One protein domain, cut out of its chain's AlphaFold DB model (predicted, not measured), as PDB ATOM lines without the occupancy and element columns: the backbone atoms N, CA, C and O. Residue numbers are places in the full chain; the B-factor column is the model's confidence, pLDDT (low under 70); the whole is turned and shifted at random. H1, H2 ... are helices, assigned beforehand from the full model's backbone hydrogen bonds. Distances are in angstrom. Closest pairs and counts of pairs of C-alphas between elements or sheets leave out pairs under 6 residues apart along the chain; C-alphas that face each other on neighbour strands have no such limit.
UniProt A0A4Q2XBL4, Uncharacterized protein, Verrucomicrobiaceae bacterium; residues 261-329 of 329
ATOM      1  N   PRO A 261     -11.107 -29.858  30.341       66.62
ATOM      2  CA  PRO A 261     -11.010 -29.175  29.042       66.62
ATOM      3  C   PRO A 261     -12.001 -28.025  28.844       66.62
ATOM      4  O   PRO A 261     -11.615 -26.951  28.385       66.62
ATOM      5  N   SER A 262     -13.274 -28.222  29.188       71.94
ATOM      6  CA  SER A 262     -14.326 -27.225  28.955       71.94
ATOM      7  C   SER A 262     -14.217 -26.025  29.900       71.94
ATOM      8  O   SER A 262     -14.306 -24.881  29.447       71.94
ATOM      9  N   SER A 263     -13.968 -26.263  31.191       80.06
ATOM     10  CA  SER A 263     -13.792 -25.196  32.183       80.06
ATOM     11  C   SER A 263     -12.517 -24.388  31.934       80.06
ATOM     12  O   SER A 263     -12.561 -23.164  31.995       80.06
ATOM     13  N   SER A 264     -11.416 -25.039  31.541       86.06
ATOM     14  CA  SER A 264     -10.141 -24.362  31.263       86.06
ATOM     15  C   SER A 264     -10.232 -23.361  30.106       86.06
ATOM     16  O   SER A 264      -9.686 -22.260  30.190       86.06
ATOM     17  N   VAL A 265     -10.943 -23.704  29.024       90.31
ATOM     18  CA  VAL A 265     -11.144 -22.789  27.888       90.31
ATOM     19  C   VAL A 265     -12.007 -21.595  28.292       90.31
ATOM     20  O   VAL A 265     -11.688 -20.462  27.928       90.31
ATOM     21  N   ALA A 266     -13.088 -21.826  29.038       90.94
ATOM     22  CA  ALA A 266     -13.947 -20.749  29.523       90.94
ATOM     23  C   ALA A 266     -13.192 -19.807  30.475       90.94
ATOM     24  O   ALA A 266     -13.279 -18.589  30.324       90.94
ATOM     25  N   ALA A 267     -12.388 -20.367  31.382       91.69
ATOM     26  CA  ALA A 267     -11.543 -19.622  32.306       91.69
ATOM     27  C   ALA A 267     -10.526 -18.736  31.566       91.69
ATOM     28  O   ALA A 267     -10.420 -17.543  31.838       91.69
ATOM     29  N   LEU A 268      -9.836 -19.281  30.559       93.75
ATOM     30  CA  LEU A 268      -8.918 -18.504  29.721       93.75
ATOM     31  C   LEU A 268      -9.643 -17.392  28.949       93.75
ATOM     32  O   LEU A 268      -9.162 -16.261  28.899       93.75
ATOM     33  N   LYS A 269     -10.822 -17.666  28.381       94.00
ATOM     34  CA  LYS A 269     -11.621 -16.639  27.690       94.00
ATOM     35  C   LYS A 269     -12.058 -15.511  28.628       94.00
ATOM     36  O   LYS A 269     -12.033 -14.358  28.210       94.00
ATOM     37  N   ALA A 270     -12.374 -15.824  29.885       94.31
ATOM     38  CA  ALA A 270     -12.773 -14.845  30.896       94.31
ATOM     39  C   ALA A 270     -11.656 -13.868  31.313       94.31
ATOM     40  O   ALA A 270     -11.950 -12.843  31.919       94.31
ATOM     41  N   LEU A 271     -10.390 -14.140  30.968       94.06
ATOM     42  CA  LEU A 271      -9.300 -13.173  31.151       94.06
ATOM     43  C   LEU A 271      -9.431 -11.946  30.238       94.06
ATOM     44  O   LEU A 271      -8.819 -10.925  30.532       94.06
ATOM     45  N   GLU A 272     -10.170 -12.062  29.125       90.69
ATOM     46  CA  GLU A 272     -10.426 -10.980  28.156       90.69
ATOM     47  C   GLU A 272      -9.152 -10.283  27.620       90.69
ATOM     48  O   GLU A 272      -9.205  -9.195  27.051       90.69
ATOM     49  N   SER A 273      -7.993 -10.939  27.744       92.94
ATOM     50  CA  SER A 273      -6.693 -10.470  27.265       92.94
ATOM     51  C   SER A 273      -5.924 -11.630  26.623       92.94
ATOM     52  O   SER A 273      -5.555 -12.576  27.326       92.94
ATOM     53  N   PRO A 274      -5.638 -11.571  25.307       91.94
ATOM     54  CA  PRO A 274      -4.800 -12.563  24.634       91.94
ATOM     55  C   PRO A 274      -3.402 -12.690  25.255       91.94
ATOM     56  O   PRO A 274      -2.847 -13.785  25.298       91.94
ATOM     57  N   GLN A 275      -2.854 -11.590  25.781       91.94
ATOM     58  CA  GLN A 275      -1.562 -11.578  26.467       91.94
ATOM     59  C   GLN A 275      -1.622 -12.393  27.764       91.94
ATOM     60  O   GLN A 275      -0.834 -13.321  27.923       91.94
ATOM     61  N   LEU A 276      -2.605 -12.136  28.638       93.12
ATOM     62  CA  LEU A 276      -2.774 -12.907  29.879       93.12
ATOM     63  C   LEU A 276      -3.076 -14.386  29.595       93.12
ATOM     64  O   LEU A 276      -2.575 -15.266  30.291       93.12
ATOM     65  N   GLN A 277      -3.862 -14.679  28.553       94.69
ATOM     66  CA  GLN A 277      -4.111 -16.055  28.110       94.69
ATOM     67  C   GLN A 277      -2.810 -16.768  27.728       94.69
ATOM     68  O   GLN A 277      -2.596 -17.913  28.130       94.69
ATOM     69  N   ALA A 278      -1.944 -16.100  26.964       93.19
ATOM     70  CA  ALA A 278      -0.661 -16.650  26.550       93.19
ATOM     71  C   ALA A 278       0.289 -16.863  27.738       93.19
ATOM     72  O   ALA A 278       0.906 -17.923  27.830       93.19
ATOM     73  N   GLU A 279       0.376 -15.899  28.656       92.81
ATOM     74  CA  GLU A 279       1.208 -15.991  29.863       92.81
ATOM     75  C   GLU A 279       0.780 -17.164  30.753       92.81
ATOM     76  O   GLU A 279       1.596 -18.020  31.091       92.81
ATOM     77  N   VAL A 280      -0.519 -17.285  31.043       93.19
ATOM     78  CA  VAL A 280      -1.064 -18.381  31.856       93.19
ATOM     79  C   VAL A 280      -0.815 -19.750  31.221       93.19
ATOM     80  O   VAL A 280      -0.501 -20.717  31.926       93.19
ATOM     81  N   LEU A 281      -0.950 -19.856  29.895       91.88
ATOM     82  CA  LEU A 281      -0.652 -21.086  29.163       91.88
ATOM     83  C   LEU A 281       0.838 -21.426  29.223       91.88
ATOM     84  O   LEU A 281       1.167 -22.576  29.506       91.88
ATOM     85  N   MET A 282       1.726 -20.454  29.006       90.75
ATOM     86  CA  MET A 282       3.177 -20.647  29.104       90.75
ATOM     87  C   MET A 282       3.594 -21.136  30.493       90.75
ATOM     88  O   MET A 282       4.294 -22.145  30.602       90.75
ATOM     89  N   ASP A 283       3.110 -20.479  31.548       88.69
ATOM     90  CA  ASP A 283       3.405 -20.846  32.936       88.69
ATOM     91  C   ASP A 283       2.877 -22.240  33.283       88.69
ATOM     92  O   ASP A 283       3.529 -23.021  33.984       88.69
ATOM     93  N   SER A 284       1.690 -22.581  32.775       88.19
ATOM     94  CA  SER A 284       1.104 -23.906  32.969       88.19
ATOM     95  C   SER A 284       1.922 -24.971  32.243       88.19
ATOM     96  O   SER A 284       2.286 -25.967  32.860       88.19
ATOM     97  N   VAL A 285       2.299 -24.751  30.980       87.44
ATOM     98  CA  VAL A 285       3.149 -25.675  30.210       87.44
ATOM     99  C   VAL A 285       4.483 -25.920  30.916       87.44
ATOM    100  O   VAL A 285       4.860 -27.078  31.098       87.44
ATOM    101  N   ALA A 286       5.152 -24.862  31.382       83.94
ATOM    102  CA  ALA A 286       6.418 -24.975  32.106       83.94
ATOM    103  C   ALA A 286       6.288 -25.810  33.393       83.94
ATOM    104  O   ALA A 286       7.167 -26.612  33.706       83.94
ATOM    105  N   ALA A 287       5.171 -25.675  34.113       80.06
ATOM    106  CA  ALA A 287       4.909 -26.424  35.342       80.06
ATOM    107  C   ALA A 287       4.512 -27.896  35.112       80.06
ATOM    108  O   ALA A 287       4.553 -28.688  36.051       80.06
ATOM    109  N   THR A 288       4.118 -28.273  33.892       74.81
ATOM    110  CA  THR A 288       3.555 -29.601  33.586       74.81
ATOM    111  C   THR A 288       4.555 -30.549  32.907       74.81
ATOM    112  O   THR A 288       4.161 -31.546  32.295       74.81
ATOM    113  N   GLY A 289       5.852 -30.229  32.981       65.56
ATOM    114  CA  GLY A 289       6.925 -31.018  32.380       65.56
ATOM    115  C   GLY A 289       6.897 -32.499  32.783       65.56
ATOM    116  O   GLY A 289       6.494 -32.864  33.885       65.56
ATOM    117  N   GLY A 290       7.325 -33.378  31.874       66.31
ATOM    118  CA  GLY A 290       7.375 -34.820  32.111       66.31
ATOM    119  C   GLY A 290       7.771 -35.604  30.860       66.31
ATOM    120  O   GLY A 290       7.927 -35.037  29.781       66.31
ATOM    121  N   THR A 291       7.932 -36.919  31.000       64.56
ATOM    122  CA  THR A 291       8.201 -37.844  29.887       64.56
ATOM    123  C   THR A 291       7.153 -38.963  29.848       64.56
ATOM    124  O   THR A 291       6.507 -39.267  30.851       64.56
ATOM    125  N   GLY A 292       6.955 -39.574  28.675       71.25
ATOM    126  CA  GLY A 292       6.042 -40.710  28.490       71.25
ATOM    127  C   GLY A 292       4.571 -40.339  28.215       71.25
ATOM    128  O   GLY A 292       4.259 -39.179  27.941       71.25
ATOM    129  N   PRO A 293       3.639 -41.311  28.296       75.06
ATOM    130  CA  PRO A 293       2.244 -41.153  27.847       75.06
ATOM    131  C   PRO A 293       1.442 -40.054  28.565       75.06
ATOM    132  O   PRO A 293       0.456 -39.538  28.041       75.06
ATOM    133  N   ALA A 294       1.833 -39.682  29.787       77.38
ATOM    134  CA  ALA A 294       1.228 -38.556  30.496       77.38
ATOM    135  C   ALA A 294       1.583 -37.210  29.841       77.38
ATOM    136  O   ALA A 294       0.708 -36.363  29.682       77.38
ATOM    137  N   ALA A 295       2.827 -37.041  29.385       80.50
ATOM    138  CA  ALA A 295       3.271 -35.823  28.711       80.50
ATOM    139  C   ALA A 295       2.559 -35.623  27.363       80.50
ATOM    140  O   ALA A 295       2.165 -34.508  27.030       80.50
ATOM    141  N   GLU A 296       2.318 -36.705  26.614       82.75
ATOM    142  CA  GLU A 296       1.568 -36.653  25.352       82.75
ATOM    143  C   GLU A 296       0.111 -36.225  25.559       82.75
ATOM    144  O   GLU A 296      -0.389 -35.371  24.823       82.75
ATOM    145  N   ARG A 297      -0.556 -36.750  26.599       83.94
ATOM    146  CA  ARG A 297      -1.915 -36.325  26.972       83.94
ATOM    147  C   ARG A 297      -1.963 -34.845  27.349       83.94
ATOM    148  O   ARG A 297      -2.825 -34.126  26.847       83.94
ATOM    149  N   ASN A 298      -1.015 -34.377  28.160       84.50
ATOM    150  CA  ASN A 298      -0.925 -32.968  28.552       84.50
ATOM    151  C   ASN A 298      -0.697 -32.074  27.324       84.50
ATOM    152  O   ASN A 298      -1.361 -31.052  27.157       84.50
ATOM    153  N   ARG A 299       0.187 -32.488  26.409       85.31
ATOM    154  CA  ARG A 299       0.444 -31.771  25.156       85.31
ATOM    155  C   ARG A 299      -0.806 -31.686  24.282       85.31
ATOM    156  O   ARG A 299      -1.134 -30.602  23.807       85.31
ATOM    157  N   ALA A 300      -1.526 -32.795  24.103       88.12
ATOM    158  CA  ALA A 300      -2.782 -32.816  23.355       88.12
ATOM    159  C   ALA A 300      -3.836 -31.890  23.987       88.12
ATOM    160  O   ALA A 300      -4.491 -31.125  23.274       88.12
ATOM    161  N   PHE A 301      -3.942 -31.891  25.318       89.94
ATOM    162  CA  PHE A 301      -4.809 -30.982  26.065       89.94
ATOM    163  C   PHE A 301      -4.485 -29.509  25.768       89.94
ATOM    164  O   PHE A 301      -5.374 -28.771  25.334       89.94
ATOM    165  N   PHE A 302      -3.226 -29.082  25.905       90.38
ATOM    166  CA  PHE A 302      -2.838 -27.689  25.644       90.38
ATOM    167  C   PHE A 302      -3.026 -27.290  24.175       90.38
ATOM    168  O   PHE A 302      -3.521 -26.196  23.904       90.38
ATOM    169  N   ILE A 303      -2.719 -28.176  23.219       90.38
ATOM    170  CA  ILE A 303      -2.972 -27.934  21.787       90.38
ATOM    171  C   ILE A 303      -4.471 -27.727  21.532       90.38
ATOM    172  O   ILE A 303      -4.857 -26.753  20.883       90.38
ATOM    173  N   SER A 304      -5.322 -28.607  22.072       91.12
ATOM    174  CA  SER A 304      -6.779 -28.507  21.913       91.12
ATOM    175  C   SER A 304      -7.364 -27.257  22.582       91.12
ATOM    176  O   SER A 304      -8.306 -26.659  22.060       91.12
ATOM    177  N   THR A 305      -6.772 -26.821  23.696       90.94
ATOM    178  CA  THR A 305      -7.142 -25.592  24.406       90.94
ATOM    179  C   THR A 305      -6.774 -24.368  23.569       90.94
ATOM    180  O   THR A 305      -7.631 -23.535  23.284       90.94
ATOM    181  N   MET A 306      -5.535 -24.294  23.068       92.19
ATOM    182  CA  MET A 306      -5.077 -23.205  22.196       92.19
ATOM    183  C   MET A 306      -5.862 -23.104  20.887       92.19
ATOM    184  O   MET A 306      -6.011 -22.013  20.348       92.19
ATOM    185  N   ALA A 307      -6.350 -24.220  20.338       91.06
ATOM    186  CA  ALA A 307      -7.172 -24.214  19.126       91.06
ATOM    187  C   ALA A 307      -8.498 -23.456  19.291       91.06
ATOM    188  O   ALA A 307      -9.058 -22.992  18.302       91.06
ATOM    189  N   GLN A 308      -8.975 -23.302  20.527       91.94
ATOM    190  CA  GLN A 308     -10.240 -22.644  20.853       91.94
ATOM    191  C   GLN A 308     -10.075 -21.178  21.284       91.94
ATOM    192  O   GLN A 308     -11.072 -20.522  21.610       91.94
ATOM    193  N   LEU A 309      -8.839 -20.670  21.305       91.25
ATOM    194  CA  LEU A 309      -8.485 -19.317  21.731       91.25
ATOM    195  C   LEU A 309      -8.000 -18.481  20.546       91.25
ATOM    196  O   LEU A 309      -7.380 -18.990  19.612       91.25
ATOM    197  N   GLN A 310      -8.254 -17.176  20.605       89.25
ATOM    198  CA  GLN A 310      -7.769 -16.205  19.622       89.25
ATOM    199  C   GLN A 310      -6.414 -15.643  20.072       89.25
ATOM    200  O   GLN A 310      -6.300 -14.474  20.430       89.25
ATOM    201  N   LEU A 311      -5.396 -16.504  20.102       90.00
ATOM    202  CA  LEU A 311      -4.019 -16.096  20.394       90.00
ATOM    203  C   LEU A 311      -3.368 -15.511  19.141       90.00
ATOM    204  O   LEU A 311      -3.623 -15.978  18.026       90.00
ATOM    205  N   ASP A 312      -2.484 -14.531  19.315       91.38
ATOM    206  CA  ASP A 312      -1.663 -14.061  18.208       91.38
ATOM    207  C   ASP A 312      -0.679 -15.164  17.746       91.38
ATOM    208  O   ASP A 312      -0.307 -16.054  18.526       91.38
ATOM    209  N   PRO A 313      -0.247 -15.145  16.470       92.19
ATOM    210  CA  PRO A 313       0.620 -16.189  15.927       92.19
ATOM    211  C   PRO A 313       1.943 -16.355  16.683       92.19
ATOM    212  O   PRO A 313       2.434 -17.478  16.802       92.19
ATOM    213  N   GLN A 314       2.507 -15.266  17.214       92.44
ATOM    214  CA  GLN A 314       3.792 -15.292  17.903       92.44
ATOM    215  C   GLN A 314       3.663 -15.961  19.275       92.44
ATOM    216  O   GLN A 314       4.452 -16.850  19.595       92.44
ATOM    217  N   ALA A 315       2.653 -15.602  20.068       91.44
ATOM    218  CA  ALA A 315       2.347 -16.262  21.335       91.44
ATOM    219  C   ALA A 315       2.075 -17.757  21.138       91.44
ATOM    220  O   ALA A 315       2.636 -18.597  21.845       91.44
ATOM    221  N   ARG A 316       1.278 -18.102  20.119       92.12
ATOM    222  CA  ARG A 316       0.983 -19.496  19.774       92.12
ATOM    223  C   ARG A 316       2.249 -20.281  19.444       92.12
ATOM    224  O   ARG A 316       2.409 -21.405  19.917       92.12
ATOM    225  N   GLN A 317       3.146 -19.695  18.655       92.38
ATOM    226  CA  GLN A 317       4.417 -20.319  18.312       92.38
ATOM    227  C   GLN A 317       5.283 -20.552  19.557       92.38
ATOM    228  O   GLN A 317       5.769 -21.665  19.744       92.38
ATOM    229  N   ARG A 318       5.401 -19.563  20.452       91.31
ATOM    230  CA  ARG A 318       6.181 -19.695  21.698       91.31
ATOM    231  C   ARG A 318       5.656 -20.812  22.602       91.31
ATOM    232  O   ARG A 318       6.450 -21.591  23.125       91.31
ATOM    233  N   ILE A 319       4.334 -20.944  22.743       90.81
ATOM    234  CA  ILE A 319       3.726 -22.031  23.531       90.81
ATOM    235  C   ILE A 319       3.978 -23.392  22.871       90.81
ATOM    236  O   ILE A 319       4.303 -24.363  23.554       90.81
ATOM    237  N   MET A 320       3.883 -23.481  21.541       90.06
ATOM    238  CA  MET A 320       4.178 -24.715  20.804       90.06
ATOM    239  C   MET A 320       5.649 -25.133  20.905       90.06
ATOM    240  O   MET A 320       5.937 -26.329  21.007       90.06
ATOM    241  N   GLU A 321       6.572 -24.172  20.900       90.00
ATOM    242  CA  GLU A 321       7.998 -24.404  21.136       90.00
ATOM    243  C   GLU A 321       8.232 -24.930  22.560       90.00
ATOM    244  O   GLU A 321       8.882 -25.963  22.723       90.00
ATOM    245  N   ALA A 322       7.617 -24.312  23.575       87.62
ATOM    246  CA  ALA A 322       7.699 -24.765  24.965       87.62
ATOM    247  C   ALA A 322       7.132 -26.183  25.166       87.62
ATOM    248  O   ALA A 322       7.735 -26.999  25.854       87.62
ATOM    249  N   LEU A 323       6.018 -26.514  24.504       85.50
ATOM    250  CA  LEU A 323       5.419 -27.856  24.510       85.50
ATOM    251  C   LEU A 323       6.264 -28.921  23.794       85.50
ATOM    252  O   LEU A 323       5.995 -30.115  23.937       85.50
ATOM    253  N   SER A 324       7.210 -28.503  22.953       81.50
ATOM    254  CA  SER A 324       8.080 -29.392  22.176       81.50
ATOM    255  C   SER A 324       9.479 -29.516  22.785       81.50
ATOM    256  O   SER A 324      10.224 -30.422  22.411       81.50
ATOM    257  N   ALA A 325       9.836 -28.629  23.716       72.06
ATOM    258  CA  ALA A 325      11.089 -28.684  24.444       72.06
ATOM    259  C   ALA A 325      11.076 -29.835  25.474       72.06
ATOM    260  O   ALA A 325      10.052 -30.077  26.120       72.06
ATOM    261  N   PRO A 326      12.195 -30.561  25.658       59.78
ATOM    262  CA  PRO A 326      12.322 -31.508  26.761       59.78
ATOM    263  C   PRO A 326      12.205 -30.762  28.105       59.78
ATOM    264  O   PRO A 326      12.666 -29.623  28.193       59.78
ATOM    265  N   PRO A 327      11.605 -31.366  29.151       55.81
ATOM    266  CA  PRO A 327      11.357 -30.679  30.416       55.81
ATOM    267  C   PRO A 327      12.659 -30.144  31.026       55.81
ATOM    268  O   PRO A 327      13.632 -30.887  31.183       55.81
ATOM    269  N   SER A 328      12.668 -28.853  31.362       51.97
ATOM    270  CA  SER A 328      13.747 -28.196  32.103       51.97
ATOM    271  C   SER A 328      13.896 -28.875  33.469       51.97
ATOM    272  O   SER A 328      12.907 -28.997  34.191       51.97
ATOM    273  N   ARG A 329      15.103 -29.351  33.796       42.94
ATOM    274  CA  ARG A 329      15.433 -29.902  35.121       42.94
ATOM    275  C   ARG A 329      15.451 -28.825  36.195       42.94
ATOM    276  O   ARG A 329      15.917 -27.709  35.875       42.94
TER     277      ARG A 329
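This is residues 261 to 329 of the 329 residues of an uncharacterized protein of Verrucomicrobiaceae bacterium (UniProt A0A4Q2XBL4). Three helices with nearly aligned lines, H2, H3 and H4, stand as a triangle, H3 running opposite to the other two, with H2 and H4 close side by side and H3 set more loosely; the shorter H1 packs slantwise at one end, where H2 begins and H3 ends. Together they make an up-and-down bundle, each helix running against the one before it. The printed part has 69 residues, with four named helices in the order H1, H2, H3, H4 and no named strand; the class is all helix. It is compact, with a radius of gyration of the C-alphas of 11.6 A and spans of 33 by 24 by 17 A.

H2, residues 274 to 287, is 20.0 A long and begins at C-alpha 274 (-4.800, -12.563, 24.634). H3, residues 293 to 306, is 20.2 A long. H4, residues 313 to 324, is 16.4 A long and ends at C-alpha 324 (8.080, -29.392, 22.176). H1, residues 261 to 270, is 14.6 A long and begins at C-alpha 261 (-11.010, -29.175, 29.042).

H2 and H4 touch, the same way at a shallow tilt of 7 degrees; their closest C-alphas, Met 282 and Ile 319, are 5.8 A apart. H2 and H3 are close but not clearly touching, opposite ways at a shallow tilt of 3 degrees, with the C-alphas of Val 285 and Phe 302 closest at 7.8 A. H3 and H4 form a helical hairpin and only just touch, with 3 pairs of C-alphas within 8 A, the closest Arg 299 and Leu 323 at 6.4 A. H1 touches H3 at residues 301 to 305 alone, at a steep tilt of 40 degrees; the C-alphas of Val 265 and Thr 305 are closest at 6.0 A. H1 and H4 are apart. In H1, H2, H3 and H4 every O i to N i+4 pair is within hydrogen-bond range.

The C-alphas farthest apart, Glu 272 and Gly 292, are 34.0 A from each other. The printed part has no cut and no long link. Mean pLDDT of the printed part is 84.8; it is under 70 at residue 261, residues 289 to 291 and residues 326 to 329, the last being the chain's last residue.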